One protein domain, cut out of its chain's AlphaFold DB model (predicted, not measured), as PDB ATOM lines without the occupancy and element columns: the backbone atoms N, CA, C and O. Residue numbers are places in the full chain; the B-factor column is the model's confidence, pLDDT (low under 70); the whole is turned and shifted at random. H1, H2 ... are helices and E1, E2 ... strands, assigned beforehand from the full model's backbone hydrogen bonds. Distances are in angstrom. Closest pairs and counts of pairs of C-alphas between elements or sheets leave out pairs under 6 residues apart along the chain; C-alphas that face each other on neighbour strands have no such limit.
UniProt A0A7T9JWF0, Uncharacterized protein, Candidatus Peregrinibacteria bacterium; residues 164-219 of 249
ATOM      1  N   PHE A 164      50.727   8.079   5.296       79.75
ATOM      2  CA  PHE A 164      49.330   8.045   5.740       79.75
ATOM      3  C   PHE A 164      48.761   9.464   5.783       79.75
ATOM      4  O   PHE A 164      49.429  10.387   6.244       79.75
ATOM      5  N   CYS A 165      47.532   9.645   5.294       79.31
ATOM      6  CA  CYS A 165      46.868  10.953   5.287       79.31
ATOM      7  C   CYS A 165      46.200  11.283   6.615       79.31
ATOM      8  O   CYS A 165      46.058  12.450   6.972       79.31
ATOM      9  N   ASP A 166      45.826  10.250   7.353       79.69
ATOM     10  CA  ASP A 166      45.337  10.309   8.719       79.69
ATOM     11  C   ASP A 166      45.731   9.000   9.431       79.69
ATOM     12  O   ASP A 166      46.519   8.216   8.910       79.69
ATOM     13  N   ALA A 167      45.201   8.735  10.627       67.62
ATOM     14  CA  ALA A 167      45.548   7.524  11.375       67.62
ATOM     15  C   ALA A 167      45.131   6.198  10.689       67.62
ATOM     16  O   ALA A 167      45.618   5.142  11.081       67.62
ATOM     17  N   LEU A 168      44.227   6.230   9.703       70.94
ATOM     18  CA  LEU A 168      43.587   5.055   9.103       70.94
ATOM     19  C   LEU A 168      43.699   4.985   7.569       70.94
ATOM     20  O   LEU A 168      43.459   3.919   7.001       70.94
ATOM     21  N   THR A 169      44.053   6.079   6.893       78.50
ATOM     22  CA  THR A 169      44.001   6.202   5.431       78.50
ATOM     23  C   THR A 169      45.413   6.193   4.834       78.50
ATOM     24  O   THR A 169      46.046   7.251   4.742       78.50
ATOM     25  N   PRO A 170      45.938   5.024   4.412       84.19
ATOM     26  CA  PRO A 170      47.219   4.951   3.724       84.19
ATOM     27  C   PRO A 170      47.148   5.617   2.347       84.19
ATOM     28  O   PRO A 170      46.157   5.524   1.624       84.19
ATOM     29  N   CYS A 171      48.255   6.232   1.965       88.31
ATOM     30  CA  CYS A 171      48.534   6.856   0.686       88.31
ATOM     31  C   CYS A 171      49.779   6.194   0.094       88.31
ATOM     32  O   CYS A 171      50.911   6.599   0.339       88.31
ATOM     33  N   GLN A 172      49.557   5.106  -0.649       84.06
ATOM     34  CA  GLN A 172      50.638   4.300  -1.228       84.06
ATOM     35  C   GLN A 172      51.421   5.069  -2.298       84.06
ATOM     36  O   GLN A 172      52.631   4.929  -2.400       84.06
ATOM     37  N   THR A 173      50.720   5.878  -3.091       84.19
ATOM     38  CA  THR A 173      51.305   6.702  -4.151       84.19
ATOM     39  C   THR A 173      50.563   8.026  -4.194       84.19
ATOM     40  O   THR A 173      49.405   8.063  -4.623       84.19
ATOM     41  N   GLY A 174      51.199   9.098  -3.731       88.62
ATOM     42  CA  GLY A 174      50.596  10.419  -3.759       88.62
ATOM     43  C   GLY A 174      51.014  11.320  -2.612       88.62
ATOM     44  O   GLY A 174      51.973  11.053  -1.890       88.62
ATOM     45  N   ILE A 175      50.252  12.394  -2.460       89.69
ATOM     46  CA  ILE A 175      50.355  13.357  -1.375       89.69
ATOM     47  C   ILE A 175      49.042  13.387  -0.596       89.69
ATOM     48  O   ILE A 175      47.956  13.173  -1.137       89.69
ATOM     49  N   CYS A 176      49.144  13.671   0.694       91.56
ATOM     50  CA  CYS A 176      47.993  13.819   1.566       91.56
ATOM     51  C   CYS A 176      47.631  15.288   1.674       91.56
ATOM     52  O   CYS A 176      48.422  16.073   2.187       91.56
ATOM     53  N   VAL A 177      46.448  15.658   1.192       92.12
ATOM     54  CA  VAL A 177      46.000  17.053   1.180       92.12
ATOM     55  C   VAL A 177      44.589  17.183   1.732       92.12
ATOM     56  O   VAL A 177      43.746  16.310   1.533       92.12
ATOM     57  N   VAL A 178      44.304  18.286   2.410       89.25
ATOM     58  CA  VAL A 178      42.940  18.668   2.790       89.25
ATOM     59  C   VAL A 178      42.365  19.505   1.653       89.25
ATOM     60  O   VAL A 178      42.911  20.556   1.316       89.25
ATOM     61  N   LEU A 179      41.297  19.014   1.029       89.38
ATOM     62  CA  LEU A 179      40.612  19.718  -0.056       89.38
ATOM     63  C   LEU A 179      39.618  20.729   0.534       89.38
ATOM     64  O   LEU A 179      39.032  20.443   1.571       89.38
ATOM     65  N   PRO A 180      39.344  21.869  -0.115       77.44
ATOM     66  CA  PRO A 180      38.465  22.893   0.459       77.44
ATOM     67  C   PRO A 180      37.024  22.407   0.684       77.44
ATOM     68  O   PRO A 180      36.348  22.877   1.592       77.44
ATOM     69  N   GLU A 181      36.563  21.423  -0.092       82.50
ATOM     70  CA  GLU A 181      35.247  20.793   0.087       82.50
ATOM     71  C   GLU A 181      35.236  19.666   1.134       82.50
ATOM     72  O   GLU A 181      34.186  19.087   1.418       82.50
ATOM     73  N   LYS A 182      36.404  19.283   1.665       78.62
ATOM     74  CA  LYS A 182      36.560  18.126   2.548       78.62
ATOM     75  C   LYS A 182      37.398  18.471   3.769       78.62
ATOM     76  O   LYS A 182      38.585  18.735   3.679       78.62
ATOM     77  N   GLU A 183      36.821  18.285   4.946       80.06
ATOM     78  CA  GLU A 183      37.520  18.489   6.225       80.06
ATOM     79  C   GLU A 183      38.535  17.375   6.567       80.06
ATOM     80  O   GLU A 183      39.251  17.455   7.575       80.06
ATOM     81  N   ILE A 184      38.586  16.317   5.747       83.56
ATOM     82  CA  ILE A 184      39.386  15.111   5.972       83.56
ATOM     83  C   ILE A 184      40.536  15.057   4.953       83.56
ATOM     84  O   ILE A 184      40.281  15.180   3.746       83.56
ATOM     85  N   PRO A 185      41.786  14.833   5.406       87.62
ATOM     86  CA  PRO A 185      42.925  14.629   4.519       87.62
ATOM     87  C   PRO A 185      42.657  13.496   3.528       87.62
ATOM     88  O   PRO A 185      42.257  12.396   3.897       87.62
ATOM     89  N   THR A 186      42.867  13.765   2.248       90.69
ATOM     90  CA  THR A 186      42.613  12.830   1.156       90.69
ATOM     91  C   THR A 186      43.923  12.540   0.432       90.69
ATOM     92  O   THR A 186      44.671  13.460   0.105       90.69
ATOM     93  N   CYS A 187      44.191  11.260   0.166       93.38
ATOM     94  CA  CYS A 187      45.304  10.855  -0.686       93.38
ATOM     95  C   CYS A 187      44.983  11.208  -2.139       93.38
ATOM     96  O   CYS A 187      43.984  10.732  -2.688       93.38
ATOM     97  N   VAL A 188      45.824  12.028  -2.757       93.31
ATOM     98  CA  VAL A 188      45.742  12.377  -4.177       93.31
ATOM     99  C   VAL A 188      47.062  12.026  -4.860       93.31
ATOM    100  O   VAL A 188      48.113  12.178  -4.245       93.31
ATOM    101  N   PRO A 189      47.047  11.543  -6.112       92.44
ATOM    102  CA  PRO A 189      48.247  11.026  -6.770       92.44
ATOM    103  C   PRO A 189      49.340  12.083  -6.979       92.44
ATOM    104  O   PRO A 189      50.519  11.743  -6.980       92.44
ATOM    105  N   ASP A 190      48.964  13.354  -7.133       93.06
ATOM    106  CA  ASP A 190      49.878  14.480  -7.317       93.06
ATOM    107  C   ASP A 190      49.195  15.823  -6.981       93.06
ATOM    108  O   ASP A 190      47.977  15.904  -6.784       93.06
ATOM    109  N   GLU A 191      49.991  16.895  -6.929       91.31
ATOM    110  CA  GLU A 191      49.519  18.269  -6.696       91.31
ATOM    111  C   GLU A 191      48.536  18.748  -7.774       91.31
ATOM    112  O   GLU A 191      47.587  19.476  -7.478       91.31
ATOM    113  N   ALA A 192      48.709  18.308  -9.023       91.38
ATOM    114  CA  ALA A 192      47.814  18.683 -10.115       91.38
ATOM    115  C   ALA A 192      46.393  18.152  -9.877       91.38
ATOM    116  O   ALA A 192      45.411  18.863 -10.097       91.38
ATOM    117  N   THR A 193      46.277  16.927  -9.367       91.69
ATOM    118  CA  THR A 193      45.004  16.299  -9.006       91.69
ATOM    119  C   THR A 193      44.395  16.940  -7.765       91.69
ATOM    120  O   THR A 193      43.177  17.104  -7.704       91.69
ATOM    121  N   ALA A 194      45.221  17.367  -6.804       90.38
ATOM    122  CA  ALA A 194      44.774  18.171  -5.666       90.38
ATOM    123  C   ALA A 194      44.048  19.444  -6.144       90.38
ATOM    124  O   ALA A 194      42.919  19.733  -5.738       90.38
ATOM    125  N   CYS A 195      44.673  20.154  -7.084       92.56
ATOM    126  CA  CYS A 195      44.162  21.391  -7.664       92.56
ATOM    127  C   CYS A 195      43.010  21.206  -8.653       92.56
ATOM    128  O   CYS A 195      42.275  22.155  -8.907       92.56
ATOM    129  N   ALA A 196      42.799  19.998  -9.181       90.88
ATOM    130  CA  ALA A 196      41.661  19.704 -10.051       90.88
ATOM    131  C   ALA A 196      40.304  19.821  -9.331       90.88
ATOM    132  O   ALA A 196      39.268  19.850  -9.991       90.88
ATOM    133  N   SER A 197      40.305  19.885  -7.993       88.12
ATOM    134  CA  SER A 197      39.116  20.196  -7.190       88.12
ATOM    135  C   SER A 197      38.689  21.666  -7.268       88.12
ATOM    136  O   SER A 197      37.542  21.977  -6.965       88.12
ATOM    137  N   CYS A 198      39.581  22.569  -7.683       90.69
ATOM    138  CA  CYS A 198      39.257  23.975  -7.862       90.69
ATOM    139  C   CYS A 198      38.492  24.216  -9.170       90.69
ATOM    140  O   CYS A 198      38.704  23.534 -10.176       90.69
ATOM    141  N   ASP A 199      37.649  25.251  -9.189       88.75
ATOM    142  CA  ASP A 199      37.046  25.743 -10.427       88.75
ATOM    143  C   ASP A 199      38.123  26.081 -11.466       88.75
ATOM    144  O   ASP A 199      39.160  26.652 -11.142       88.75
ATOM    145  N   ALA A 200      37.843  25.834 -12.749       87.12
ATOM    146  CA  ALA A 200      38.800  26.054 -13.844       87.12
ATOM    147  C   ALA A 200      39.295  27.513 -13.994       87.12
ATOM    148  O   ALA A 200      40.184  27.786 -14.800       87.12
ATOM    149  N   LYS A 201      38.685  28.460 -13.272       83.06
ATOM    150  CA  LYS A 201      39.060  29.881 -13.232       83.06
ATOM    151  C   LYS A 201      39.732  30.302 -11.921       83.06
ATOM    152  O   LYS A 201      40.114  31.464 -11.810       83.06
ATOM    153  N   ALA A 202      39.816  29.410 -10.941       88.12
ATOM    154  CA  ALA A 202      40.433  29.687  -9.658       88.12
ATOM    155  C   ALA A 202      41.930  29.361  -9.704       88.12
ATOM    156  O   ALA A 202      42.348  28.356 -10.281       88.12
ATOM    157  N   GLU A 203      42.738  30.215  -9.087       94.12
ATOM    158  CA  GLU A 203      44.136  29.921  -8.805       94.12
ATOM    159  C   GLU A 203      44.210  28.926  -7.643       94.12
ATOM    160  O   GLU A 203      43.542  29.098  -6.623       94.12
ATOM    161  N   CYS A 204      44.988  27.859  -7.807       95.00
ATOM    162  CA  CYS A 204      45.174  26.848  -6.775       95.00
ATOM    163  C   CYS A 204      46.510  27.059  -6.064       95.00
ATOM    164  O   CYS A 204      47.551  27.168  -6.711       95.00
ATOM    165  N   THR A 205      46.494  27.059  -4.735       94.12
ATOM    166  CA  THR A 205      47.706  27.106  -3.913       94.12
ATOM    167  C   THR A 205      47.648  26.019  -2.849       94.12
ATOM    168  O   THR A 205      46.652  25.900  -2.136       94.12
ATOM    169  N   ILE A 206      48.724  25.242  -2.722       91.44
ATOM    170  CA  ILE A 206      48.908  24.305  -1.611       91.44
ATOM    171  C   ILE A 206      49.642  25.050  -0.498       91.44
ATOM    172  O   ILE A 206      50.740  25.563  -0.701       91.44
ATOM    173  N   LEU A 207      49.011  25.155   0.666       90.12
ATOM    174  CA  LEU A 207      49.588  25.796   1.840       90.12
ATOM    175  C   LEU A 207      50.577  24.847   2.521       90.12
ATOM    176  O   LEU A 207      50.295  23.656   2.676       90.12
ATOM    177  N   GLU A 208      51.699  25.397   2.988       87.81
ATOM    178  CA  GLU A 208      52.695  24.697   3.809       87.81
ATOM    179  C   GLU A 208      52.166  24.465   5.242       87.81
ATOM    180  O   GLU A 208      52.659  25.019   6.222       87.81
ATOM    181  N   SER A 209      51.110  23.662   5.367       79.44
ATOM    182  CA  SER A 209      50.572  23.155   6.632       79.44
ATOM    183  C   SER A 209      50.758  21.640   6.718       79.44
ATOM    184  O   SER A 209      51.035  20.987   5.715       79.44
ATOM    185  N   TYR A 210      50.588  21.054   7.906       75.25
ATOM    186  CA  TYR A 210      50.553  19.597   8.060       75.25
ATOM    187  C   TYR A 210      49.204  19.144   8.645       75.25
ATOM    188  O   TYR A 210      48.914  19.488   9.795       75.25
ATOM    189  N   PRO A 211      48.386  18.384   7.888       79.69
ATOM    190  CA  PRO A 211      48.559  18.057   6.466       79.69
ATOM    191  C   PRO A 211      48.436  19.299   5.549       79.69
ATOM    192  O   PRO A 211      47.797  20.285   5.940       79.69
ATOM    193  N   PRO A 212      49.054  19.290   4.350       86.12
ATOM    194  CA  PRO A 212      48.942  20.380   3.379       86.12
ATOM    195  C   PRO A 212      47.488  20.685   3.017       86.12
ATOM    196  O   PRO A 212      46.679  19.772   2.845       86.12
ATOM    197  N   GLN A 213      47.140  21.963   2.896       87.44
ATOM    198  CA  GLN A 213      45.779  22.397   2.563       87.44
ATOM    199  C   GLN A 213      45.725  22.971   1.150       87.44
ATOM    200  O   GLN A 213      46.553  23.803   0.789       87.44
ATOM    201  N   VAL A 214      44.733  22.563   0.360       91.56
ATOM    202  CA  VAL A 214      44.457  23.149  -0.956       91.56
ATOM    203  C   VAL A 214      43.543  24.355  -0.781       91.56
ATOM    204  O   VAL A 214      42.457  24.249  -0.211       91.56
ATOM    205  N   ARG A 215      43.959  25.506  -1.306       90.94
ATOM    206  CA  ARG A 215      43.158  26.730  -1.355       90.94
ATOM    207  C   ARG A 215      42.883  27.111  -2.805       90.94
ATOM    208  O   ARG A 215      43.818  27.239  -3.591       90.94
ATOM    209  N   CYS A 216      41.613  27.329  -3.132       92.25
ATOM    210  CA  CYS A 216      41.177  27.847  -4.428       92.25
ATOM    211  C   CYS A 216      40.851  29.342  -4.288       92.25
ATOM    212  O   CYS A 216      40.034  29.713  -3.446       92.25
ATOM    213  N   ILE A 217      41.482  30.198  -5.088       91.38
ATOM    214  CA  ILE A 217      41.285  31.653  -5.089       91.38
ATOM    215  C   ILE A 217      40.582  32.023  -6.395       91.38
ATOM    216  O   ILE A 217      41.165  31.922  -7.473       91.38
ATOM    217  N   SER A 218      39.311  32.415  -6.337       90.25
ATOM    218  CA  SER A 218      38.581  32.895  -7.511       90.25
ATOM    219  C   SER A 218      38.969  34.339  -7.834       90.25
ATOM    220  O   SER A 218      38.756  35.234  -7.024       90.25
ATOM    221  N   ASN A 219      39.451  34.598  -9.053       83.12
ATOM    222  CA  ASN A 219      39.780  35.949  -9.547       83.12
ATOM    223  C   ASN A 219      38.549  36.859  -9.769       83.12
ATOM    224  O   ASN A 219      38.624  37.846 -10.496       83.12
TER     225      ASN A 219
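AT A GLANCE: This is residues 164 to 219 of the 249 residues of an uncharacterized protein of Candidatus Peregrinibacteria bacterium (UniProt A0A7T9JWF0). Two hairpins, E1-E2 and the longer E3-E4, follow each other along a narrow body, with the short helix H1 beside their junction and residues 164 to 174 at one end. The printed part has 56 residues, in the order E1, E2, H1, E3, E4, and both two-stranded sheets are antiparallel. It is mostly strand, with under half of its residues in named elements; it is compact, radius of gyration of the C-alphas 10.9 A, and only just a rod, 36 by 18 by 17 A.

IN THESE COORDINATES: E1 is residues 175 to 178, from C-alpha (50.355, 13.357, -1.375); E2 is 185 to 188; H1 is 191 to 195. E3, 202 to 207, is 15.2 A long; E4, 213 to 218, is 16.2 A, ending at (38.581, 32.895, -7.511).

HOW THE PARTS SIT: In hairpin E1-E2, N 175 and O 188 are 2.8 A apart, within hydrogen-bond range. The closest C-alphas of E1 and E4, Val 178 and Gln 213, are 4.7 A apart. In hairpin E3-E4, N 205 and O 215 are 2.9 A apart, within hydrogen-bond range. The closest C-alphas of H1 and E3, Cys 195 and Cys 204, are 5.6 A apart. H1 has its O i to N i+4 pair within hydrogen-bond range. E2 is apart from E3 and E4.

THE WHOLE: The farthest C-alphas, Leu 168 and Asn 219, are 36.3 A apart. The printed part has no cut and no long link. Residue 167 is under pLDDT 70.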